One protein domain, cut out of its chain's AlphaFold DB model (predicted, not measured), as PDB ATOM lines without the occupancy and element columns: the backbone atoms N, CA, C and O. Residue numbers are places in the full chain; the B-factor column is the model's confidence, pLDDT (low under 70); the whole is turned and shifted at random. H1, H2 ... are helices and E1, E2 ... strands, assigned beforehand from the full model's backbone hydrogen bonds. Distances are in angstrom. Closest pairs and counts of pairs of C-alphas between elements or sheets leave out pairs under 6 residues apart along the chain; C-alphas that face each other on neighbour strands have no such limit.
ATOM      1  N   ALA A   7     -45.268   1.857   0.906       96.38
ATOM      2  CA  ALA A   7     -46.714   1.846   1.063       96.38
ATOM      3  C   ALA A   7     -47.135   0.680   1.966       96.38
ATOM      4  O   ALA A   7     -46.513  -0.382   1.954       96.38
ATOM      5  N   PHE A   8     -48.173   0.885   2.774       97.19
ATOM      6  CA  PHE A   8     -48.827  -0.186   3.526       97.19
ATOM      7  C   PHE A   8     -49.585  -1.112   2.569       97.19
ATOM      8  O   PHE A   8     -50.361  -0.618   1.749       97.19
ATOM      9  N   MET A   9     -49.374  -2.424   2.690       95.81
ATOM     10  CA  MET A   9     -50.125  -3.435   1.947       95.81
ATOM     11  C   MET A   9     -51.312  -3.941   2.773       95.81
ATOM     12  O   MET A   9     -52.463  -3.665   2.454       95.81
ATOM     13  N   ASN A  10     -51.020  -4.681   3.842       96.12
ATOM     14  CA  ASN A  10     -52.006  -5.280   4.731       96.12
ATOM     15  C   ASN A  10     -51.355  -5.666   6.073       96.12
ATOM     16  O   ASN A  10     -50.169  -5.418   6.323       96.12
ATOM     17  N   THR A  11     -52.149  -6.291   6.938       95.75
ATOM     18  CA  THR A  11     -51.662  -6.997   8.125       95.75
ATOM     19  C   THR A  11     -52.124  -8.441   8.116       95.75
ATOM     20  O   THR A  11     -53.242  -8.729   7.690       95.75
ATOM     21  N   GLN A  12     -51.306  -9.339   8.651       95.88
ATOM     22  CA  GLN A  12     -51.593 -10.767   8.717       95.88
ATOM     23  C   GLN A  12     -51.357 -11.295  10.133       95.88
ATOM     24  O   GLN A  12     -50.435 -10.868  10.826       95.88
ATOM     25  N   LEU A  13     -52.191 -12.243  10.567       96.69
ATOM     26  CA  LEU A  13     -52.014 -12.957  11.830       96.69
ATOM     27  C   LEU A  13     -51.522 -14.376  11.563       96.69
ATOM     28  O   LEU A  13     -52.173 -15.145  10.857       96.69
ATOM     29  N   PHE A  14     -50.409 -14.738  12.194       96.88
ATOM     30  CA  PHE A  14     -49.809 -16.066  12.099       96.88
ATOM     31  C   PHE A  14     -49.883 -16.789  13.440       96.88
ATOM     32  O   PHE A  14     -49.439 -16.258  14.456       96.88
ATOM     33  N   PHE A  15     -50.390 -18.019  13.431       96.44
ATOM     34  CA  PHE A  15     -50.522 -18.876  14.610       96.44
ATOM     35  C   PHE A  15     -50.279 -20.348  14.253       96.44
ATOM     36  O   PHE A  15     -50.173 -20.711  13.080       96.44
ATOM     37  N   ASN A  16     -50.151 -21.203  15.270       96.94
ATOM     38  CA  ASN A  16     -49.937 -22.636  15.059       96.94
ATOM     39  C   ASN A  16     -51.113 -23.291  14.303       96.94
ATOM     40  O   ASN A  16     -52.273 -22.983  14.586       96.94
ATOM     41  N   PRO A  17     -50.846 -24.236  13.383       96.00
ATOM     42  CA  PRO A  17     -51.893 -24.911  12.634       96.00
ATOM     43  C   PRO A  17     -52.779 -25.744  13.563       96.00
ATOM     44  O   PRO A  17     -52.311 -26.374  14.514       96.00
ATOM     45  N   VAL A  18     -54.074 -25.815  13.239       95.25
ATOM     46  CA  VAL A  18     -55.024 -26.677  13.965       95.25
ATOM     47  C   VAL A  18     -54.613 -28.149  13.845       95.25
ATOM     48  O   VAL A  18     -54.690 -28.910  14.813       95.25
ATOM     49  N   ASN A  19     -54.135 -28.553  12.664       96.50
ATOM     50  CA  ASN A  19     -53.562 -29.875  12.460       96.50
ATOM     51  C   ASN A  19     -52.137 -29.931  13.026       96.50
ATOM     52  O   ASN A  19     -51.188 -29.482  12.390       96.50
ATOM     53  N   ARG A  20     -51.973 -30.588  14.176       92.25
ATOM     54  CA  ARG A  20     -50.670 -30.771  14.838       92.25
ATOM     55  C   ARG A  20     -49.650 -31.589  14.036       92.25
ATOM     56  O   ARG A  20     -48.489 -31.626  14.417       92.25
ATOM     57  N   GLN A  21     -50.071 -32.285  12.979       95.81
ATOM     58  CA  GLN A  21     -49.166 -33.020  12.087       95.81
ATOM     59  C   GLN A  21     -48.637 -32.159  10.934       95.81
ATOM     60  O   GLN A  21     -47.753 -32.606  10.204       95.81
ATOM     61  N   GLN A  22     -49.184 -30.954  10.743       96.62
ATOM     62  CA  GLN A  22     -48.704 -30.029   9.727       96.62
ATOM     63  C   GLN A  22     -47.285 -29.584  10.077       96.62
ATOM     64  O   GLN A  22     -47.022 -29.102  11.177       96.62
ATOM     65  N   LYS A  23     -46.374 -29.784   9.128       97.62
ATOM     66  CA  LYS A  23     -44.961 -29.444   9.271       97.62
ATOM     67  C   LYS A  23     -44.695 -28.039   8.750       97.62
ATOM     68  O   LYS A  23     -45.403 -27.573   7.857       97.62
ATOM     69  N   ASP A  24     -43.657 -27.407   9.280       97.38
ATOM     70  CA  ASP A  24     -43.108 -26.162   8.745       97.38
ATOM     71  C   ASP A  24     -42.733 -26.378   7.277       97.38
ATOM     72  O   ASP A  24     -42.078 -27.373   6.964       97.38
ATOM     73  N   PHE A  25     -43.128 -25.478   6.380       98.00
ATOM     74  CA  PHE A  25     -42.889 -25.636   4.944       98.00
ATOM     75  C   PHE A  25     -42.232 -24.393   4.346       98.00
ATOM     76  O   PHE A  25     -42.649 -23.261   4.606       98.00
ATOM     77  N   TRP A  26     -41.190 -24.611   3.548       98.56
ATOM     78  CA  TRP A  26     -40.482 -23.565   2.820       98.56
ATOM     79  C   TRP A  26     -41.345 -22.969   1.718       98.56
ATOM     80  O   TRP A  26     -41.983 -23.685   0.951       98.56
ATOM     81  N   HIS A  27     -41.313 -21.649   1.616       98.19
ATOM     82  CA  HIS A  27     -41.995 -20.905   0.572       98.19
ATOM     83  C   HIS A  27     -41.289 -19.585   0.266       98.19
ATOM     84  O   HIS A  27     -40.385 -19.153   0.980       98.19
ATOM     85  N   ARG A  28     -41.715 -18.972  -0.836       96.62
ATOM     86  CA  ARG A  28     -41.636 -17.531  -1.092       96.62
ATOM     87  C   ARG A  28     -43.073 -17.059  -1.253       96.62
ATOM     88  O   ARG A  28     -43.852 -17.802  -1.844       96.62
ATOM     89  N   ASP A  29     -43.422 -15.860  -0.819       95.19
ATOM     90  CA  ASP A  29     -44.829 -15.432  -0.872       95.19
ATOM     91  C   ASP A  29     -45.338 -15.309  -2.303       95.19
ATOM     92  O   ASP A  29     -46.419 -15.794  -2.631       95.19
ATOM     93  N   CYS A  30     -44.483 -14.804  -3.196       92.00
ATOM     94  CA  CYS A  30     -44.774 -14.695  -4.620       92.00
ATOM     95  C   CYS A  30     -45.113 -16.039  -5.290       92.00
ATOM     96  O   CYS A  30     -45.642 -16.045  -6.396       92.00
ATOM     97  N   GLN A  31     -44.841 -17.188  -4.657       94.00
ATOM     98  CA  GLN A  31     -45.141 -18.490  -5.247       94.00
ATOM     99  C   GLN A  31     -46.634 -18.816  -5.340       94.00
ATOM    100  O   GLN A  31     -46.997 -19.713  -6.098       94.00
ATOM    101  N   TYR A  32     -47.479 -18.138  -4.560       90.44
ATOM    102  CA  TYR A  32     -48.915 -18.416  -4.520       90.44
ATOM    103  C   TYR A  32     -49.699 -17.672  -5.606       90.44
ATOM    104  O   TYR A  32     -50.735 -18.169  -6.043       90.44
ATOM    105  N   ASP A  33     -49.154 -16.562  -6.104       87.19
ATOM    106  CA  ASP A  33     -49.822 -15.689  -7.078       87.19
ATOM    107  C   ASP A  33     -49.199 -15.760  -8.483       87.19
ATOM    108  O   ASP A  33     -49.741 -15.221  -9.451       87.19
ATOM    109  N   HIS A  34     -48.048 -16.426  -8.623       89.62
ATOM    110  CA  HIS A  34     -47.241 -16.365  -9.838       89.62
ATOM    111  C   HIS A  34     -46.721 -17.724 -10.310       89.62
ATOM    112  O   HIS A  34     -46.272 -18.565  -9.528       89.62
ATOM    113  N   ASP A  35     -46.677 -17.899 -11.634       95.06
ATOM    114  CA  ASP A  35     -45.901 -18.969 -12.263       95.06
ATOM    115  C   ASP A  35     -44.384 -18.786 -12.045       95.06
ATOM    116  O   ASP A  35     -43.912 -17.738 -11.599       95.06
ATOM    117  N   LEU A  36     -43.589 -19.810 -12.364       95.19
ATOM    118  CA  LEU A  36     -42.145 -19.805 -12.095       95.19
ATOM    119  C   LEU A  36     -41.387 -18.672 -12.797       95.19
ATOM    120  O   LEU A  36     -40.420 -18.142 -12.244       95.19
ATOM    121  N   ASP A  37     -41.787 -18.306 -14.014       95.38
ATOM    122  CA  ASP A  37     -41.113 -17.243 -14.757       95.38
ATOM    123  C   ASP A  37     -41.451 -15.869 -14.180       95.38
ATOM    124  O   ASP A  37     -40.588 -14.990 -14.117       95.38
ATOM    125  N   SER A  38     -42.679 -15.696 -13.706       93.12
ATOM    126  CA  SER A  38     -43.141 -14.505 -13.006       93.12
ATOM    127  C   SER A  38     -42.478 -14.380 -11.634       93.12
ATOM    128  O   SER A  38     -41.921 -13.324 -11.344       93.12
ATOM    129  N   GLN A  39     -42.371 -15.466 -10.857       93.81
ATOM    130  CA  GLN A  39     -41.605 -15.487  -9.601       93.81
ATOM    131  C   GLN A  39     -40.152 -15.016  -9.817       93.81
ATOM    132  O   GLN A  39     -39.650 -14.164  -9.084       93.81
ATOM    133  N   LYS A  40     -39.468 -15.510 -10.865       94.94
ATOM    134  CA  LYS A  40     -38.088 -15.101 -11.209       94.94
ATOM    135  C   LYS A  40     -37.940 -13.609 -11.510       94.94
ATOM    136  O   LYS A  40     -36.861 -13.059 -11.263       94.94
ATOM    137  N   ARG A  41     -38.968 -12.984 -12.095       92.88
ATOM    138  CA  ARG A  41     -39.000 -11.541 -12.384       92.88
ATOM    139  C   ARG A  41     -39.272 -10.738 -11.117       92.88
ATOM    140  O   ARG A  41     -38.461  -9.887 -10.761       92.88
ATOM    141  N   VAL A  42     -40.332 -11.092 -10.394       90.31
ATOM    142  CA  VAL A  42     -40.812 -10.397  -9.189       90.31
ATOM    143  C   VAL A  42     -39.725 -10.263  -8.120       90.31
ATOM    144  O   VAL A  42     -39.509  -9.156  -7.631       90.31
ATOM    145  N   ILE A  43     -38.936 -11.320  -7.873       91.81
ATOM    146  CA  ILE A  43     -37.794 -11.297  -6.931       91.81
ATOM    147  C   ILE A  43     -36.777 -10.183  -7.247       91.81
ATOM    148  O   ILE A  43     -36.052  -9.723  -6.367       91.81
ATOM    149  N   LYS A  44     -36.649  -9.784  -8.515       89.31
ATOM    150  CA  LYS A  44     -35.690  -8.758  -8.952       89.31
ATOM    151  C   LYS A  44     -36.316  -7.377  -9.075       89.31
ATOM    152  O   LYS A  44     -35.611  -6.383  -8.915       89.31
ATOM    153  N   GLU A  45     -37.587  -7.334  -9.445       88.06
ATOM    154  CA  GLU A  45     -38.277  -6.120  -9.883       88.06
ATOM    155  C   GLU A  45     -39.076  -5.464  -8.762       88.06
ATOM    156  O   GLU A  45     -39.339  -4.266  -8.819       88.06
ATOM    157  N   THR A  46     -39.425  -6.224  -7.728       86.62
ATOM    158  CA  THR A  46     -40.291  -5.751  -6.657       86.62
ATOM    159  C   THR A  46     -39.666  -5.936  -5.282       86.62
ATOM    160  O   THR A  46     -38.670  -6.642  -5.117       86.62
ATOM    161  N   GLN A  47     -40.221  -5.244  -4.287       90.00
ATOM    162  CA  GLN A  47     -39.844  -5.421  -2.890       90.00
ATOM    163  C   GLN A  47     -41.084  -5.337  -2.012       90.00
ATOM    164  O   GLN A  47     -41.664  -4.263  -1.854       90.00
ATOM    165  N   VAL A  48     -41.419  -6.460  -1.384       94.31
ATOM    166  CA  VAL A  48     -42.345  -6.522  -0.252       94.31
ATOM    167  C   VAL A  48     -41.560  -6.936   0.990       94.31
ATOM    168  O   VAL A  48     -40.693  -7.817   0.936       94.31
ATOM    169  N   LEU A  49     -41.816  -6.260   2.106       96.38
ATOM    170  CA  LEU A  49     -41.219  -6.544   3.405       96.38
ATOM    171  C   LEU A  49     -42.299  -6.945   4.402       96.38
ATOM    172  O   LEU A  49     -43.316  -6.267   4.520       96.38
ATOM    173  N   HIS A  50     -41.997  -7.978   5.175       97.94
ATOM    174  CA  HIS A  50     -42.693  -8.315   6.404       97.94
ATOM    175  C   HIS A  50     -42.011  -7.614   7.566       97.94
ATOM    176  O   HIS A  50     -40.790  -7.705   7.727       97.94
ATOM    177  N   LEU A  51     -42.804  -6.936   8.386       97.94
ATOM    178  CA  LEU A  51     -42.431  -6.514   9.727       97.94
ATOM    179  C   LEU A  51     -43.198  -7.416  10.690       97.94
ATOM    180  O   LEU A  51     -44.367  -7.173  10.983       97.94
ATOM    181  N   ARG A  52     -42.540  -8.483  11.133       98.25
ATOM    182  CA  ARG A  52     -43.117  -9.503  12.005       98.25
ATOM    183  C   ARG A  52     -42.924  -9.137  13.468       98.25
ATOM    184  O   ARG A  52     -41.792  -8.940  13.910       98.25
ATOM    185  N   VAL A  53     -44.025  -9.116  14.212       98.31
ATOM    186  CA  VAL A  53     -44.087  -8.794  15.639       98.31
ATOM    187  C   VAL A  53     -44.695  -9.975  16.407       98.31
ATOM    188  O   VAL A  53     -45.913 -10.178  16.348       98.31
ATOM    189  N   PRO A  54     -43.895 -10.782  17.124       97.81
ATOM    190  CA  PRO A  54     -44.416 -11.822  18.009       97.81
ATOM    191  C   PRO A  54     -45.171 -11.213  19.200       97.81
ATOM    192  O   PRO A  54     -44.657 -10.347  19.910       97.81
ATOM    193  N   LEU A  55     -46.399 -11.683  19.440       97.44
ATOM    194  CA  LEU A  55     -47.201 -11.304  20.613       97.44
ATOM    195  C   LEU A  55     -46.879 -12.171  21.840       97.44
ATOM    196  O   LEU A  55     -47.102 -11.747  22.973       97.44
ATOM    197  N   PHE A  56     -46.324 -13.359  21.608       96.94
ATOM    198  CA  PHE A  56     -45.740 -14.257  22.603       96.94
ATOM    199  C   PHE A  56     -44.397 -14.764  22.085       96.94
ATOM    200  O   PHE A  56     -44.167 -14.746  20.877       96.94
ATOM    201  N   ASP A  57     -43.546 -15.267  22.978       97.25
ATOM    202  CA  ASP A  57     -42.314 -15.947  22.575       97.25
ATOM    203  C   ASP A  57     -42.621 -17.064  21.567       97.25
ATOM    204  O   ASP A  57     -43.507 -17.899  21.775       97.25
ATOM    205  N   GLU A  58     -41.874 -17.091  20.466       96.50
ATOM    206  CA  GLU A  58     -42.019 -18.092  19.417       96.50
ATOM    207  C   GLU A  58     -40.666 -18.696  19.038       96.50
ATOM    208  O   GLU A  58     -39.598 -18.120  19.244       96.50
ATOM    209  N   LEU A  59     -40.698 -19.885  18.431       97.44
ATOM    210  CA  LEU A  59     -39.485 -20.485  17.865       97.44
ATOM    211  C   LEU A  59     -38.912 -19.639  16.715       97.44
ATOM    212  O   LEU A  59     -37.737 -19.779  16.376       97.44
ATOM    213  N   GLY A  60     -39.738 -18.747  16.162       97.19
ATOM    214  CA  GLY A  60     -39.371 -17.730  15.194       97.19
ATOM    215  C   GLY A  60     -39.492 -18.213  13.756       97.19
ATOM    216  O   GLY A  60     -40.414 -18.949  13.391       97.19
ATOM    217  N   MET A  61     -38.564 -17.753  12.928       98.25
ATOM    218  CA  MET A  61     -38.561 -17.987  11.488       98.25
ATOM    219  C   MET A  61     -37.277 -18.693  11.077       98.25
ATOM    220  O   MET A  61     -36.209 -18.443  11.633       98.25
ATOM    221  N   GLU A  62     -37.355 -19.525  10.049       98.62
ATOM    222  CA  GLU A  62     -36.181 -19.974   9.317       98.62
ATOM    223  C   GLU A  62     -36.150 -19.312   7.943       98.62
ATOM    224  O   GLU A  62     -37.164 -19.250   7.250       98.62
ATOM    225  N   LEU A  63     -34.985 -18.791   7.563       98.56
ATOM    226  CA  LEU A  63     -34.774 -18.009   6.348       98.56
ATOM    227  C   LEU A  63     -33.566 -18.541   5.580       98.56
ATOM    228  O   LEU A  63     -32.606 -19.011   6.190       98.56
ATOM    229  N   VAL A  64     -33.546 -18.368   4.258       98.69
ATOM    230  CA  VAL A  64     -32.332 -18.557   3.450       98.69
ATOM    231  C   VAL A  64     -31.756 -17.188   3.062       98.69
ATOM    232  O   VAL A  64     -32.321 -16.490   2.215       98.69
ATOM    233  N   PRO A  65     -30.637 -16.742   3.666       98.06
ATOM    234  CA  PRO A  65     -30.109 -15.401   3.432       98.06
ATOM    235  C   PRO A  65     -29.789 -15.109   1.958       98.06
ATOM    236  O   PRO A  65     -29.162 -15.900   1.256       98.06
ATOM    237  N   GLY A  66     -30.179 -13.917   1.498       96.75
ATOM    238  CA  GLY A  66     -29.847 -13.403   0.163       96.75
ATOM    239  C   GLY A  66     -30.737 -13.893  -0.982       96.75
ATOM    240  O   GLY A  66     -30.592 -13.397  -2.099       96.75
ATOM    241  N   THR A  67     -31.687 -14.800  -0.743       97.62
ATOM    242  CA  THR A  67     -32.554 -15.320  -1.813       97.62
ATOM    243  C   THR A  67     -33.559 -14.298  -2.343       97.62
ATOM    244  O   THR A  67     -34.008 -14.439  -3.469       97.62
ATOM    245  N   HIS A  68     -33.827 -13.202  -1.634       95.31
ATOM    246  CA  HIS A  68     -34.571 -12.052  -2.179       95.31
ATOM    247  C   HIS A  68     -33.823 -11.303  -3.300       95.31
ATOM    248  O   HIS A  68     -34.293 -10.284  -3.780       95.31
ATOM    249  N   LYS A  69     -32.614 -11.739  -3.685       94.75
ATOM    250  CA  LYS A  69     -31.831 -11.147  -4.787       94.75
ATOM    251  C   LYS A  69     -31.452 -12.154  -5.867       94.75
ATOM    252  O   LYS A  69     -30.782 -11.793  -6.834       94.75
ATOM    253  N   ARG A  70     -31.810 -13.427  -5.692       96.25
ATOM    254  CA  ARG A  70     -31.444 -14.499  -6.618       96.25
ATOM    255  C   ARG A  70     -32.522 -15.564  -6.692       96.25
ATOM    256  O   ARG A  70     -33.270 -15.791  -5.744       96.25
ATOM    257  N   TRP A  71     -32.531 -16.265  -7.815       97.00
ATOM    258  CA  TRP A  71     -33.323 -17.475  -7.935       97.00
ATOM    259  C   TRP A  71     -32.768 -18.603  -7.054       97.00
ATOM    260  O   TRP A  71     -31.640 -18.525  -6.543       97.00
ATOM    261  N   ASP A  72     -33.599 -19.621  -6.880       97.81
ATOM    262  CA  ASP A  72     -33.303 -20.850  -6.160       97.81
ATOM    263  C   ASP A  72     -32.115 -21.584  -6.802       97.81
ATOM    264  O   ASP A  72     -31.939 -21.562  -8.025       97.81
ATOM    265  N   ASN A  73     -31.296 -22.229  -5.972       98.25
ATOM    266  CA  ASN A  73     -30.427 -23.317  -6.424       98.25
ATOM    267  C   ASN A  73     -31.221 -24.637  -6.515       98.25
ATOM    268  O   ASN A  73     -32.396 -24.677  -6.158       98.25
ATOM    269  N   ASP A  74     -30.578 -25.713  -6.971       98.50
ATOM    270  CA  ASP A  74     -31.252 -27.003  -7.182       98.50
ATOM    271  C   ASP A  74     -31.885 -27.566  -5.893       98.50
ATOM    272  O   ASP A  74     -33.023 -28.020  -5.918       98.50
ATOM    273  N   GLU A  75     -31.200 -27.483  -4.745       98.69
ATOM    274  CA  GLU A  75     -31.733 -27.972  -3.462       98.69
ATOM    275  C   GLU A  75     -32.957 -27.160  -3.015       98.69
ATOM    276  O   GLU A  75     -33.985 -27.725  -2.644       98.69
ATOM    277  N   GLU A  76     -32.830 -25.834  -3.052       98.62
ATOM    278  CA  GLU A  76     -33.879 -24.883  -2.690       98.62
ATOM    279  C   GLU A  76     -35.124 -25.073  -3.555       98.62
ATOM    280  O   GLU A  76     -36.236 -25.128  -3.030       98.62
ATOM    281  N   PHE A  77     -34.925 -25.202  -4.870       98.44
ATOM    282  CA  PHE A  77     -35.998 -25.400  -5.832       98.44
ATOM    283  C   PHE A  77     -36.686 -26.743  -5.605       98.44
ATOM    284  O   PHE A  77     -37.909 -26.779  -5.479       98.44
ATOM    285  N   ASP A  78     -35.916 -27.828  -5.502       98.69
ATOM    286  CA  ASP A  78     -36.477 -29.168  -5.373       98.69
ATOM    287  C   ASP A  78     -37.302 -29.321  -4.092       98.69
ATOM    288  O   ASP A  78     -38.398 -29.878  -4.122       98.69
ATOM    289  N   VAL A  79     -36.810 -28.779  -2.973       98.62
ATOM    290  CA  VAL A  79     -37.524 -28.782  -1.689       98.62
ATOM    291  C   VAL A  79     -38.767 -27.899  -1.749       98.62
ATOM    292  O   VAL A  79     -39.852 -28.373  -1.423       98.62
ATOM    293  N   ARG A  80     -38.648 -26.634  -2.177       97.44
ATOM    294  CA  ARG A  80     -39.774 -25.683  -2.176       97.44
ATOM    295  C   ARG A  80     -40.890 -26.098  -3.134       97.44
ATOM    296  O   ARG A  80     -42.060 -25.925  -2.811       97.44
ATOM    297  N   GLN A  81     -40.533 -26.654  -4.290       97.38
ATOM    298  CA  GLN A  81     -41.489 -27.125  -5.293       97.38
ATOM    299  C   GLN A  81     -41.927 -28.581  -5.089       97.38
ATOM    300  O   GLN A  81     -42.759 -29.060  -5.854       97.38
ATOM    301  N   GLU A  82     -41.374 -29.276  -4.090       97.81
ATOM    302  CA  GLU A  82     -41.631 -30.694  -3.805       97.81
ATOM    303  C   GLU A  82     -41.431 -31.612  -5.024       97.81
ATOM    304  O   GLU A  82     -42.225 -32.511  -5.314       97.81
ATOM    305  N   VAL A  83     -40.356 -31.372  -5.777       98.25
ATOM    306  CA  VAL A  83     -39.988 -32.176  -6.950       98.25
ATOM    307  C   VAL A  83     -38.809 -33.092  -6.631       98.25
ATOM    308  O   VAL A  83     -38.206 -33.025  -5.562       98.25
ATOM    309  N   ASN A  84     -38.503 -34.023  -7.538       98.00
ATOM    310  CA  ASN A  84     -37.399 -34.979  -7.376       98.00
ATOM    311  C   ASN A  84     -37.475 -35.811  -6.075       98.00
ATOM    312  O   ASN A  84     -36.459 -36.241  -5.532       98.00
ATOM    313  N   GLY A  85     -38.697 -36.063  -5.585       98.12
ATOM    314  CA  GLY A  85     -38.954 -36.840  -4.369       98.12
ATOM    315  C   GLY A  85     -38.679 -36.090  -3.064       98.12
ATOM    316  O   GLY A  85     -38.642 -36.728  -2.012       98.12
ATOM    317  N   ARG A  86     -38.471 -34.772  -3.130       98.44
ATOM    318  CA  ARG A  86     -38.270 -33.891  -1.977       98.44
ATOM    319  C   ARG A  86     -39.608 -33.346  -1.482       98.44
ATOM    320  O   ARG A  86     -40.577 -33.309  -2.236       98.44
ATOM    321  N   VAL A  87     -39.662 -32.902  -0.230       98.44
ATOM    322  CA  VAL A  87     -40.834 -32.216   0.343       98.44
ATOM    323  C   VAL A  87     -40.452 -30.896   1.007       98.44
ATOM    324  O   VAL A  87     -39.373 -30.771   1.583       98.44
ATOM    325  N   SER A  88     -41.371 -29.933   1.018       98.19
ATOM    326  CA  SER A  88     -41.153 -28.547   1.472       98.19
ATOM    327  C   SER A  88     -40.852 -28.416   2.962       98.19
ATOM    328  O   SER A  88     -40.430 -27.358   3.421       98.19
ATOM    329  N   SER A  89     -41.031 -29.491   3.729       98.38
ATOM    330  CA  SER A  89     -40.684 -29.547   5.152       98.38
ATOM    331  C   SER A  89     -39.263 -30.021   5.443       98.38
ATOM    332  O   SER A  89     -38.823 -29.980   6.596       98.38
ATOM    333  N   GLU A  90     -38.524 -30.457   4.423       98.31
ATOM    334  CA  GLU A  90     -37.122 -30.834   4.576       98.31
ATOM    335  C   GLU A  90     -36.248 -29.639   4.954       98.31
ATOM    336  O   GLU A  90     -36.563 -28.485   4.674       98.31
ATOM    337  N   ASN A  91     -35.123 -29.906   5.612       98.38
ATOM    338  CA  ASN A  91     -34.159 -28.855   5.912       98.38
ATOM    339  C   ASN A  91     -33.428 -28.434   4.634       98.38
ATOM    340  O   ASN A  91     -33.059 -29.286   3.826       98.38
ATOM    341  N   LEU A  92     -33.171 -27.134   4.506       98.69
ATOM    342  CA  LEU A  92     -32.272 -26.588   3.493       98.69
ATOM    343  C   LEU A  92     -30.888 -26.383   4.099       98.69
ATOM    344  O   LEU A  92     -30.768 -25.811   5.184       98.69
ATOM    345  N   SER A  93     -29.832 -26.780   3.386       98.31
ATOM    346  CA  SER A  93     -28.448 -26.611   3.854       98.31
ATOM    347  C   SER A  93     -28.085 -25.150   4.174       98.31
ATOM    348  O   SER A  93     -27.297 -24.871   5.085       98.31
ATOM    349  N   ALA A  94     -28.696 -24.207   3.454       98.31
ATOM    350  CA  ALA A  94     -28.495 -22.770   3.604       98.31
ATOM    351  C   ALA A  94     -29.459 -22.094   4.606       98.31
ATOM    352  O   ALA A  94     -29.338 -20.887   4.833       98.31
ATOM    353  N   GLY A  95     -30.380 -22.849   5.216       98.44
ATOM    354  CA  GLY A  95     -31.348 -22.347   6.191       98.44
ATOM    355  C   GLY A  95     -30.693 -21.774   7.453       98.44
ATOM    356  O   GLY A  95     -29.660 -22.259   7.934       98.44
ATOM    357  N   LYS A  96     -31.274 -20.692   7.976       98.62
ATOM    358  CA  LYS A  96     -30.879 -20.026   9.221       98.62
ATOM    359  C   LYS A  96     -32.111 -19.720  10.056       98.62
ATOM    360  O   LYS A  96     -32.956 -18.930   9.642       98.62
ATOM    361  N   SER A  97     -32.175 -20.316  11.240       98.38
ATOM    362  CA  SER A  97     -33.217 -20.031  12.223       98.38
ATOM    363  C   SER A  97     -32.914 -18.740  12.977       98.38
ATOM    364  O   SER A  97     -31.779 -18.501  13.395       98.38
ATOM    365  N   ILE A  98     -33.947 -17.934  13.173       98.06
ATOM    366  CA  ILE A  98     -33.947 -16.720  13.978       98.06
ATOM    367  C   ILE A  98     -35.082 -16.876  14.986       98.06
ATOM    368  O   ILE A  98     -36.249 -16.791  14.608       98.06
ATOM    369  N   GLY A  99     -34.733 -17.140  16.247       97.38
ATOM    370  CA  GLY A  99     -35.696 -17.149  17.351       97.38
ATOM    371  C   GLY A  99     -36.157 -15.733  17.684       97.38
ATOM    372  O   GLY A  99     -35.384 -14.791  17.502       97.38
ATOM    373  N   LEU A 100     -37.399 -15.592  18.150       97.69
ATOM    374  CA  LEU A 100     -38.011 -14.296  18.441       97.69
ATOM    375  C   LEU A 100     -38.764 -14.346  19.775       97.69
ATOM    376  O   LEU A 100     -39.555 -15.258  20.016       97.69
ATOM    377  N   ALA A 101     -38.525 -13.355  20.627       97.50
ATOM    378  CA  ALA A 101     -39.243 -13.165  21.882       97.50
ATOM    379  C   ALA A 101     -40.287 -12.050  21.750       97.50
ATOM    380  O   ALA A 101     -40.184 -11.178  20.883       97.50
ATOM    381  N   ALA A 102     -41.286 -12.044  22.633       97.38
ATOM    382  CA  ALA A 102     -42.236 -10.938  22.700       97.38
ATOM    383  C   ALA A 102     -41.494  -9.601  22.907       97.38
ATOM    384  O   ALA A 102     -40.699  -9.446  23.836       97.38
ATOM    385  N   GLY A 103     -41.775  -8.625  22.040       96.44
ATOM    386  CA  GLY A 103     -41.094  -7.325  22.012       96.44
ATOM    387  C   GLY A 103     -40.012  -7.185  20.935       96.44
ATOM    388  O   GLY A 103     -39.586  -6.061  20.671       96.44
ATOM    389  N   ASP A 104     -39.613  -8.277  20.277       98.12
ATOM    390  CA  ASP A 104     -38.763  -8.217  19.086       98.12
ATOM    391  C   ASP A 104     -39.548  -7.757  17.845       98.12
ATOM    392  O   ASP A 104     -40.778  -7.813  17.791       98.12
ATOM    393  N   VAL A 105     -38.818  -7.337  16.807       98.19
ATOM    394  CA  VAL A 105     -39.353  -7.165  15.448       98.19
ATOM    395  C   VAL A 105     -38.381  -7.792  14.458       98.19
ATOM    396  O   VAL A 105     -37.210  -7.410  14.406       98.19
ATOM    397  N   LEU A 106     -38.868  -8.723  13.636       98.19
ATOM    398  CA  LEU A 106     -38.105  -9.275  12.519       98.19
ATOM    399  C   LEU A 106     -38.543  -8.614  11.215       98.19
ATOM    400  O   LEU A 106     -39.709  -8.684  10.835       98.19
ATOM    401  N   VAL A 107     -37.586  -8.015  10.507       97.69
ATOM    402  CA  VAL A 107     -37.813  -7.439   9.177       97.69
ATOM    403  C   VAL A 107     -37.159  -8.323   8.125       97.69
ATOM    404  O   VAL A 107     -35.939  -8.505   8.135       97.69
ATOM    405  N   PHE A 108     -37.950  -8.856   7.200       97.12
ATOM    406  CA  PHE A 108     -37.463  -9.698   6.107       97.12
ATOM    407  C   PHE A 108     -38.257  -9.447   4.825       97.12
ATOM    408  O   PHE A 108     -39.325  -8.847   4.850       97.12
ATOM    409  N   SER A 109     -37.704  -9.843   3.680       96.06
ATOM    410  CA  SER A 109     -38.396  -9.706   2.395       96.06
ATOM    411  C   SER A 109     -39.313 -10.902   2.155       96.06
ATOM    412  O   SER A 109     -38.877 -12.034   2.360       96.06
ATOM    413  N   ALA A 110     -40.533 -10.642   1.679       95.00
ATOM    414  CA  ALA A 110     -41.522 -11.665   1.308       95.00
ATOM    415  C   ALA A 110     -40.994 -12.608   0.207       95.00
ATOM    416  O   ALA A 110     -41.318 -13.793   0.143       95.00
ATOM    417  N   ASP A 111     -40.092 -12.087  -0.628       94.81
ATOM    418  CA  ASP A 111     -39.400 -12.836  -1.668       94.81
ATOM    419  C   ASP A 111     -38.241 -13.681  -1.138       94.81
ATOM    420  O   ASP A 111     -37.606 -14.378  -1.920       94.81
ATOM    421  N   MET A 112     -37.890 -13.653   0.150       96.88
ATOM    422  CA  MET A 112     -36.923 -14.619   0.681       96.88
ATOM    423  C   MET A 112     -37.529 -16.022   0.732       96.88
ATOM    424  O   MET A 112     -38.731 -16.173   0.901       96.88
ATOM    425  N   ILE A 113     -36.693 -17.061   0.636       98.56
ATOM    426  CA  ILE A 113     -37.145 -18.409   0.976       98.56
ATOM    427  C   ILE A 113     -37.226 -18.442   2.495       98.56
ATOM    428  O   ILE A 113     -36.227 -18.163   3.170       98.56
ATOM    429  N   HIS A 114     -38.405 -18.737   3.016       98.69
ATOM    430  CA  HIS A 114     -38.668 -18.699   4.440       98.69
ATOM    431  C   HIS A 114     -39.705 -19.731   4.869       98.69
ATOM    432  O   HIS A 114     -40.436 -20.291   4.052       98.69
ATOM    433  N   ARG A 115     -39.733 -20.013   6.172       98.31
ATOM    434  CA  ARG A 115     -40.799 -20.760   6.840       98.31
ATOM    435  C   ARG A 115     -40.933 -20.311   8.285       98.31
ATOM    436  O   ARG A 115     -39.942 -19.971   8.930       98.31
ATOM    437  N   GLY A 116     -42.154 -20.333   8.801       97.56
ATOM    438  CA  GLY A 116     -42.384 -20.180  10.233       97.56
ATOM    439  C   GLY A 116     -42.160 -21.495  10.963       97.56
ATOM    440  O   GLY A 116     -42.541 -22.538  10.442       97.56
ATOM    441  N   LEU A 117     -41.580 -21.432  12.159       97.88
ATOM    442  CA  LEU A 117     -41.346 -22.602  13.001       97.88
ATOM    443  C   LEU A 117     -42.528 -22.785  13.961       97.88
ATOM    444  O   LEU A 117     -42.749 -21.959  14.851       97.88
ATOM    445  N   TYR A 118     -43.331 -23.832  13.763       97.19
ATOM    446  CA  TYR A 118     -44.475 -24.139  14.621       97.19
ATOM    447  C   TYR A 118     -44.029 -24.641  15.998       97.19
ATOM    448  O   TYR A 118     -43.097 -25.431  16.135       97.19
ATOM    449  N   GLY A 119     -44.746 -24.219  17.038       95.44
ATOM    450  CA  GLY A 119     -44.453 -24.570  18.426       95.44
ATOM    451  C   GLY A 119     -44.870 -23.472  19.396       95.44
ATOM    452  O   GLY A 119     -45.328 -22.409  18.978       95.44
ATOM    453  N   LEU A 120     -44.719 -23.738  20.697       94.44
ATOM    454  CA  LEU A 120     -45.108 -22.820  21.779       94.44
ATOM    455  C   LEU A 120     -46.563 -22.321  21.623       94.44
ATOM    456  O   LEU A 120     -47.401 -23.018  21.048       94.44
ATOM    457  N   ASP A 121     -46.848 -21.117  22.111       92.56
ATOM    458  CA  ASP A 121     -48.128 -20.419  21.959       92.56
ATOM    459  C   ASP A 121     -48.057 -19.381  20.825       92.56
ATOM    460  O   ASP A 121     -48.553 -18.262  20.951       92.56
ATOM    461  N   ARG A 122     -47.397 -19.752  19.714       94.75
ATOM    462  CA  ARG A 122     -47.116 -18.879  18.566       94.75
ATOM    463  C   ARG A 122     -48.338 -18.056  18.156       94.75
ATOM    464  O   ARG A 122     -49.339 -18.605  17.691       94.75
ATOM    465  N   LEU A 123     -48.185 -16.739  18.249       97.25
ATOM    466  CA  LEU A 123     -49.080 -15.734  17.693       97.25
ATOM    467  C   LEU A 123     -48.243 -14.512  17.314       97.25
ATOM    468  O   LEU A 123     -47.590 -13.924  18.175       97.25
ATOM    469  N   ALA A 124     -48.264 -14.125  16.045       97.69
ATOM    470  CA  ALA A 124     -47.533 -12.960  15.560       97.69
ATOM    471  C   ALA A 124     -48.379 -12.130  14.598       97.69
ATOM    472  O   ALA A 124     -49.196 -12.675  13.852       97.69
ATOM    473  N   LEU A 125     -48.140 -10.822  14.626       98.19
ATOM    474  CA  LEU A 125     -48.683  -9.853  13.691       98.19
ATOM    475  C   LEU A 125     -47.600  -9.493  12.677       98.19
ATOM    476  O   LEU A 125     -46.560  -8.954  13.048       98.19
ATOM    477  N   ASP A 126     -47.869  -9.742  11.407       97.88
ATOM    478  CA  ASP A 126     -47.034  -9.266  10.316       97.88
ATOM    479  C   ASP A 126     -47.688  -8.030   9.697       97.88
ATOM    480  O   ASP A 126     -48.881  -8.029   9.391       97.88
ATOM    481  N   ILE A 127     -46.900  -6.973   9.518       97.50
ATOM    482  CA  ILE A 127     -47.279  -5.779   8.762       97.50
ATOM    483  C   ILE A 127     -46.517  -5.826   7.446       97.50
ATOM    484  O   ILE A 127     -45.283  -5.853   7.452       97.50
ATOM    485  N   LEU A 128     -47.238  -5.831   6.327       96.88
ATOM    486  CA  LEU A 128     -46.627  -5.889   5.008       96.88
ATOM    487  C   LEU A 128     -46.516  -4.483   4.430       96.88
ATOM    488  O   LEU A 128     -47.478  -3.709   4.416       96.88
ATOM    489  N   VAL A 129     -45.326  -4.159   3.934       96.62
ATOM    490  CA  VAL A 129     -45.052  -2.904   3.230       96.62
ATOM    491  C   VAL A 129     -44.401  -3.188   1.888       96.62
ATOM    492  O   VAL A 129     -43.567  -4.086   1.780       96.62
ATOM    493  N   PHE A 130     -44.754  -2.415   0.870       94.75
ATOM    494  CA  PHE A 130     -44.258  -2.611  -0.488       94.75
ATOM    495  C   PHE A 130     -43.705  -1.332  -1.101       94.75
ATOM    496  O   PHE A 130     -43.993  -0.220  -0.648       94.75
ATOM    497  N   ASP A 131     -42.859  -1.500  -2.114       91.06
ATOM    498  CA  ASP A 131     -42.393  -0.395  -2.941       91.06
ATOM    499  C   ASP A 131     -43.549   0.162  -3.777       91.06
ATOM    500  O   ASP A 131     -44.124  -0.556  -4.590       91.06
ATOM    501  N   SER A 132     -43.871   1.444  -3.601       84.31
ATOM    502  CA  SER A 132     -44.944   2.126  -4.337       84.31
ATOM    503  C   SER A 132     -44.821   2.076  -5.863       84.31
ATOM    504  O   SER A 132     -45.815   2.304  -6.545       84.31
ATOM    505  N   SER A 133     -43.630   1.808  -6.412       82.12
ATOM    506  CA  SER A 133     -43.468   1.621  -7.858       82.12
ATOM    507  C   SER A 133     -43.913   0.243  -8.353       82.12
ATOM    508  O   SER A 133     -43.942   0.025  -9.562       82.12
ATOM    509  N   ALA A 134     -44.184  -0.699  -7.448       78.12
ATOM    510  CA  ALA A 134     -44.632  -2.043  -7.775       78.12
ATOM    511  C   ALA A 134     -46.165  -2.133  -7.824       78.12
ATOM    512  O   ALA A 134     -46.880  -1.426  -7.111       78.12
ATOM    513  N   ASP A 135     -46.662  -3.043  -8.659       81.94
ATOM    514  CA  ASP A 135     -48.089  -3.222  -8.928       81.94
ATOM    515  C   ASP A 135     -48.755  -4.145  -7.892       81.94
ATOM    516  O   ASP A 135     -49.142  -5.274  -8.182       81.94
ATOM    517  N   TYR A 136     -48.818  -3.680  -6.637       87.81
ATOM    518  CA  TYR A 136     -49.460  -4.402  -5.525       87.81
ATOM    519  C   TYR A 136     -50.653  -3.663  -4.920       87.81
ATOM    520  O   TYR A 136     -51.142  -4.036  -3.853       87.81
ATOM    521  N   ILE A 137     -51.131  -2.603  -5.570       90.81
ATOM    522  CA  ILE A 137     -52.195  -1.775  -5.000       90.81
ATOM    523  C   ILE A 137     -53.512  -2.548  -4.830       90.81
ATOM    524  O   ILE A 137     -54.263  -2.282  -3.892       90.81
ATOM    525  N   ASP A 138     -53.735  -3.558  -5.672       88.88
ATOM    526  CA  ASP A 138     -54.906  -4.439  -5.632       88.88
ATOM    527  C   ASP A 138     -54.934  -5.362  -4.401       88.88
ATOM    528  O   ASP A 138     -55.991  -5.876  -4.044       88.88
ATOM    529  N   TYR A 139     -53.804  -5.534  -3.703       89.88
ATOM    530  CA  TYR A 139     -53.731  -6.301  -2.452       89.88
ATOM    531  C   TYR A 139     -54.145  -5.485  -1.219       89.88
ATOM    532  O   TYR A 139     -54.189  -6.025  -0.110       89.88
ATOM    533  N   VAL A 140     -54.427  -4.189  -1.386       94.81
ATOM    534  CA  VAL A 140     -54.827  -3.302  -0.291       94.81
ATOM    535  C   VAL A 140     -56.345  -3.238  -0.190       94.81
ATOM    536  O   VAL A 140     -57.006  -2.591  -1.009       94.81
ATOM    537  N   ASP A 141     -56.883  -3.815   0.879       93.44
ATOM    538  CA  ASP A 141     -58.281  -3.639   1.266       93.44
ATOM    539  C   ASP A 141     -58.498  -2.257   1.911       93.44
ATOM    540  O   ASP A 141     -57.718  -1.830   2.765       93.44
ATOM    541  N   ASP A 142     -59.560  -1.554   1.509       92.88
ATOM    542  CA  ASP A 142     -59.926  -0.259   2.094       92.88
ATOM    543  C   ASP A 142     -60.324  -0.393   3.569       92.88
ATOM    544  O   ASP A 142     -60.031   0.505   4.357       92.88
ATOM    545  N   ASP A 143     -60.884  -1.539   3.968       92.50
ATOM    546  CA  ASP A 143     -61.237  -1.825   5.365       92.50
ATOM    547  C   ASP A 143     -59.993  -1.989   6.262       92.50
ATOM    548  O   ASP A 143     -60.087  -1.944   7.491       92.50
ATOM    549  N   CYS A 144     -58.808  -2.156   5.661       92.94
ATOM    550  CA  CYS A 144     -57.521  -2.219   6.360       92.94
ATOM    551  C   CYS A 144     -56.818  -0.853   6.464       92.94
ATOM    552  O   CYS A 144     -55.733  -0.769   7.049       92.94
ATOM    553  N   LEU A 145     -57.397   0.216   5.907       95.69
ATOM    554  CA  LEU A 145     -56.846   1.566   5.987       95.69
ATOM    555  C   LEU A 145     -57.450   2.341   7.171       95.69
ATOM    556  O   LEU A 145     -58.628   2.185   7.490       95.69
ATOM    557  N   PRO A 146     -56.660   3.195   7.845       95.50
ATOM    558  CA  PRO A 146     -57.149   3.968   8.979       95.50
ATOM    559  C   PRO A 146     -58.211   4.985   8.551       95.50
ATOM    560  O   PRO A 146     -58.071   5.676   7.539       95.50
ATOM    561  N   ASP A 147     -59.246   5.130   9.378       94.75
ATOM    562  CA  ASP A 147     -60.199   6.231   9.261       94.75
ATOM    563  C   ASP A 147     -59.591   7.565   9.745       94.75
ATOM    564  O   ASP A 147     -58.462   7.636  10.245       94.75
ATOM    565  N   SER A 148     -60.347   8.658   9.605       93.00
ATOM    566  CA  SER A 148     -59.889   9.990  10.020       93.00
ATOM    567  C   SER A 148     -59.543  10.081  11.511       93.00
ATOM    568  O   SER A 148     -58.578  10.753  11.864       93.00
ATOM    569  N   LEU A 149     -60.275   9.381  12.383       95.38
ATOM    570  CA  LEU A 149     -60.038   9.389  13.829       95.38
ATOM    571  C   LEU A 149     -58.808   8.558  14.214       95.38
ATOM    572  O   LEU A 149     -58.161   8.842  15.224       95.38
ATOM    573  N   MET A 150     -58.497   7.513  13.448       95.88
ATOM    574  CA  MET A 150     -57.275   6.731  13.594       95.88
ATOM    575  C   MET A 150     -56.059   7.531  13.138       95.88
ATOM    576  O   MET A 150     -55.048   7.521  13.838       95.88
ATOM    577  N   PHE A 151     -56.153   8.274  12.029       95.75
ATOM    578  CA  PHE A 151     -55.059   9.127  11.552       95.75
ATOM    579  C   PHE A 151     -54.588  10.137  12.601       95.75
ATOM    580  O   PHE A 151     -53.383  10.327  12.748       95.75
ATOM    581  N   ASP A 152     -55.510  10.720  13.368       94.62
ATOM    582  CA  ASP A 152     -55.184  11.664  14.444       94.62
ATOM    583  C   ASP A 152     -54.375  11.028  15.594       94.62
ATOM    584  O   ASP A 152     -53.798  11.740  16.416       94.62
ATOM    585  N   LYS A 153     -54.331   9.691  15.668       96.75
ATOM    586  CA  LYS A 153     -53.623   8.915  16.701       96.75
ATOM    587  C   LYS A 153     -52.331   8.267  16.205       96.75
ATOM    588  O   LYS A 153     -51.636   7.642  17.003       96.75
ATOM    589  N   ILE A 154     -52.034   8.352  14.910       95.62
ATOM    590  CA  ILE A 154     -50.838   7.751  14.321       95.62
ATOM    591  C   ILE A 154     -49.772   8.839  14.207       95.62
ATOM    592  O   ILE A 154     -49.899   9.748  13.389       95.62
ATOM    593  N   ASP A 155     -48.702   8.713  14.996       96.81
ATOM    594  CA  ASP A 155     -47.594   9.679  15.014       96.81
ATOM    595  C   ASP A 155     -46.972   9.877  13.624       96.81
ATOM    596  O   ASP A 155     -46.649  10.996  13.219       96.81
ATOM    597  N   ASP A 156     -46.829   8.784  12.871       95.62
ATOM    598  CA  ASP A 156     -46.279   8.793  11.520       95.62
ATOM    599  C   ASP A 156     -47.110   7.935  10.551       95.62
ATOM    600  O   ASP A 156     -46.872   6.734  10.391       95.62
ATOM    601  N   PRO A 157     -48.094   8.538   9.865       95.69
ATOM    602  CA  PRO A 157     -49.002   7.813   8.986       95.69
ATOM    603  C   PRO A 157     -48.486   7.682   7.545       95.69
ATOM    604  O   PRO A 157     -49.282   7.446   6.633       95.69
ATOM    605  N   ARG A 158     -47.183   7.888   7.290       95.19
ATOM    606  CA  ARG A 158     -46.628   7.947   5.922       95.19
ATOM    607  C   ARG A 158     -46.955   6.714   5.078       95.19
ATOM    608  O   ARG A 158     -47.334   6.887   3.926       95.19
ATOM    609  N   LEU A 159     -46.876   5.507   5.647       95.75
ATOM    610  CA  LEU A 159     -47.188   4.265   4.924       95.75
ATOM    611  C   LEU A 159     -48.625   4.270   4.380       95.75
ATOM    612  O   LEU A 159     -48.831   4.029   3.195       95.75
ATOM    613  N   TYR A 160     -49.599   4.618   5.222       96.62
ATOM    614  CA  TYR A 160     -51.012   4.686   4.841       96.62
ATOM    615  C   TYR A 160     -51.295   5.823   3.858       96.62
ATOM    616  O   TYR A 160     -52.040   5.642   2.898       96.62
ATOM    617  N   LYS A 161     -50.678   6.995   4.059       95.38
ATOM    618  CA  LYS A 161     -50.820   8.140   3.145       95.38
ATOM    619  C   LYS A 161     -50.311   7.808   1.743       95.38
ATOM    620  O   LYS A 161     -50.991   8.128   0.772       95.38
ATOM    621  N   ASN A 162     -49.162   7.138   1.648       95.44
ATOM    622  CA  ASN A 162     -48.612   6.686   0.372       95.44
ATOM    623  C   ASN A 162     -49.570   5.703  -0.315       95.44
ATOM    624  O   ASN A 162     -49.877   5.879  -1.491       95.44
ATOM    625  N   THR A 163     -50.111   4.730   0.423       96.06
ATOM    626  CA  THR A 163     -51.097   3.778  -0.107       96.06
ATOM    627  C   THR A 163     -52.358   4.466  -0.627       96.06
ATOM    628  O   THR A 163     -52.749   4.242  -1.769       96.06
ATOM    629  N   ILE A 164     -52.974   5.351   0.163       94.94
ATOM    630  CA  ILE A 164     -54.185   6.086  -0.245       94.94
ATOM    631  C   ILE A 164     -53.921   6.921  -1.504       94.94
ATOM    632  O   ILE A 164     -54.746   6.949  -2.420       94.94
ATOM    633  N   GLN A 165     -52.756   7.572  -1.581       93.75
ATOM    634  CA  GLN A 165     -52.364   8.330  -2.764       93.75
ATOM    635  C   GLN A 165     -52.279   7.428  -4.005       93.75
ATOM    636  O   GLN A 165     -52.842   7.788  -5.040       93.75
ATOM    637  N   LEU A 166     -51.656   6.250  -3.905       92.75
ATOM    638  CA  LEU A 166     -51.588   5.279  -5.005       92.75
ATOM    639  C   LEU A 166     -52.981   4.806  -5.445       92.75
ATOM    640  O   LEU A 166     -53.272   4.820  -6.641       92.75
ATOM    641  N   LYS A 167     -53.880   4.482  -4.501       90.81
ATOM    642  CA  LYS A 167     -55.264   4.084  -4.829       90.81
ATOM    643  C   LYS A 167     -55.995   5.177  -5.610       90.81
ATOM    644  O   LYS A 167     -56.656   4.891  -6.608       90.81
ATOM    645  N   SER A 168     -55.833   6.440  -5.208       88.31
ATOM    646  CA  SER A 168     -56.473   7.567  -5.898       88.31
ATOM    647  C   SER A 168     -55.951   7.781  -7.329       88.31
ATOM    648  O   SER A 168     -56.717   8.150  -8.219       88.31
ATOM    649  N   GLN A 169     -54.668   7.493  -7.578       84.00
ATOM    650  CA  GLN A 169     -54.064   7.571  -8.911       84.00
ATOM    651  C   GLN A 169     -54.578   6.454  -9.830       84.00
ATOM    652  O   GLN A 169     -54.964   6.736 -10.965       84.00
ATOM    653  N   GLY A 170     -54.680   5.215  -9.334       67.94
ATOM    654  CA  GLY A 170     -55.251   4.093 -10.093       67.94
ATOM    655  C   GLY A 170     -56.719   4.312 -10.487       67.94
ATOM    656  O   GLY A 170     -57.117   4.028 -11.615       67.94
ATOM    657  N   GLN A 171     -57.518   4.918  -9.602       58.09
ATOM    658  CA  GLN A 171     -58.913   5.277  -9.892       58.09
ATOM    659  C   GLN A 171     -59.042   6.376 -10.958       58.09
ATOM    660  O   GLN A 171     -59.980   6.355 -11.753       58.09
ATOM    661  N   SER A 172     -58.100   7.324 -11.012       51.12
ATOM    662  CA  SER A 172     -58.106   8.378 -12.036       51.12
ATOM    663  C   SER A 172     -57.816   7.846 -13.446       51.12
ATOM    664  O   SER A 172     -58.459   8.279 -14.395       51.12
ATOM    665  N   LEU A 173     -56.939   6.843 -13.577       51.88
ATOM    666  CA  LEU A 173     -56.603   6.220 -14.863       51.88
ATOM    667  C   LEU A 173     -57.743   5.347 -15.415       51.88
ATOM    668  O   LEU A 173     -57.961   5.313 -16.624       51.88
ATOM    669  N   ASN A 174     -58.511   4.690 -14.541       49.16
ATOM    670  CA  ASN A 174     -59.656   3.865 -14.944       49.16
ATOM    671  C   ASN A 174     -60.896   4.684 -15.346       49.16
ATOM    672  O   ASN A 174     -61.742   4.180 -16.080       49.16
ATOM    673  N   ASN A 175     -61.001   5.945 -14.916       45.62
ATOM    674  CA  ASN A 175     -62.102   6.835 -15.305       45.62
ATOM    675  C   ASN A 175     -61.902   7.504 -16.680       45.62
ATOM    676  O   ASN A 175     -62.874   7.998 -17.251       45.62
ATOM    677  N   ASP A 176     -60.684   7.475 -17.233       46.03
ATOM    678  CA  ASP A 176     -60.370   7.963 -18.586       46.03
ATOM    679  C   ASP A 176     -60.434   6.851 -19.655       46.03
ATOM    680  O   ASP A 176     -60.324   7.114 -20.858       46.03
TER     681      ASP A 176
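Overview. This is residues 7 to 176 of the 181 residues of an uncharacterized protein of Photobacterium profundum (strain SS9) (UniProt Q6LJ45). Two small sheets form a sandwich, only partly face to face and with their strands crossed: a strongly twisted sheet of four strands, E1, E7, E2 and E5, and a smaller one, E4, E3 and E6. The long helix H4 runs beside the edge strand E1, and residues 171 to 176, of which 171 to 175 belong to H4, stick out free. The printed part has 170 residues, in the order E1 H1 E2 E3 H2 E4 E5 E6 E7 H3 H4, and both sheets are antiparallel. The class is mixed, helices and strands, with under half of the residues in named elements. The whole is compact, with a radius of gyration of the C-alphas of 17.6 A and spans of 51 by 38 by 27 A.

Along the chain. Find C-alpha 7 at (-46.714, 1.846, 1.063); from there E1, residues 7 to 15, runs 25.0 A. Its sheet goes on with E7, residues 123 to 131, 26.6 A; E2, residues 48 to 54, 19.1 A; and E5, residues 106 to 109. The other sheet holds E4, residues 96 to 100, E3, residues 58 to 63, 14.9 A, and E6, residues 114 to 116. Look for H1 at residues 36 to 45, 14.4 A, H2 at 74 to 80 and H3 at 148 to 151. H4, residues 158 to 175, runs 26.3 A and ends at C-alpha 175, (-62.102, 6.835, -15.305).

Arrangement. Start between E1 and E7, where N 9 and O 128 are 2.9 A apart. Next, N 51 of E2 and O 127 of E7 are 2.9 A apart, and N 50 of E2 and O 108 of E5 2.8 A. In the other sheet N 98 of E4 and O 61 of E3 are 2.8 A apart, and N 62 of E3 and O 115 of E6 2.9 A. The sheets' facing parts are 9.3 A centre to centre, their strands at 42 degrees. E1, H1 and E2 make a split strand-helix-strand unit, two strands running the same way with E7 between them, its crossover right-handed. H4 is on the larger sheet, over none of its strands; its closest C-alphas to E1 are Leu 159 and Ala 7, 4.6 A. H1, H2 and H3 are on neither sheet, and no helix touches another. Every O i to N i+4 pair is within hydrogen-bond range in H2 and H4, and 5 of 6 in H1; H3 is too short for one.

Size, cuts and confidence. The C-alphas farthest apart, of Gly 85 and Asp 152, are 54.5 A apart. The printed part has no cut. The links E1 to H1, H2 to E4 and E7 to H3 are long. Mean pLDDT of the printed part is 93.7, with residues 170 to 176 under 70.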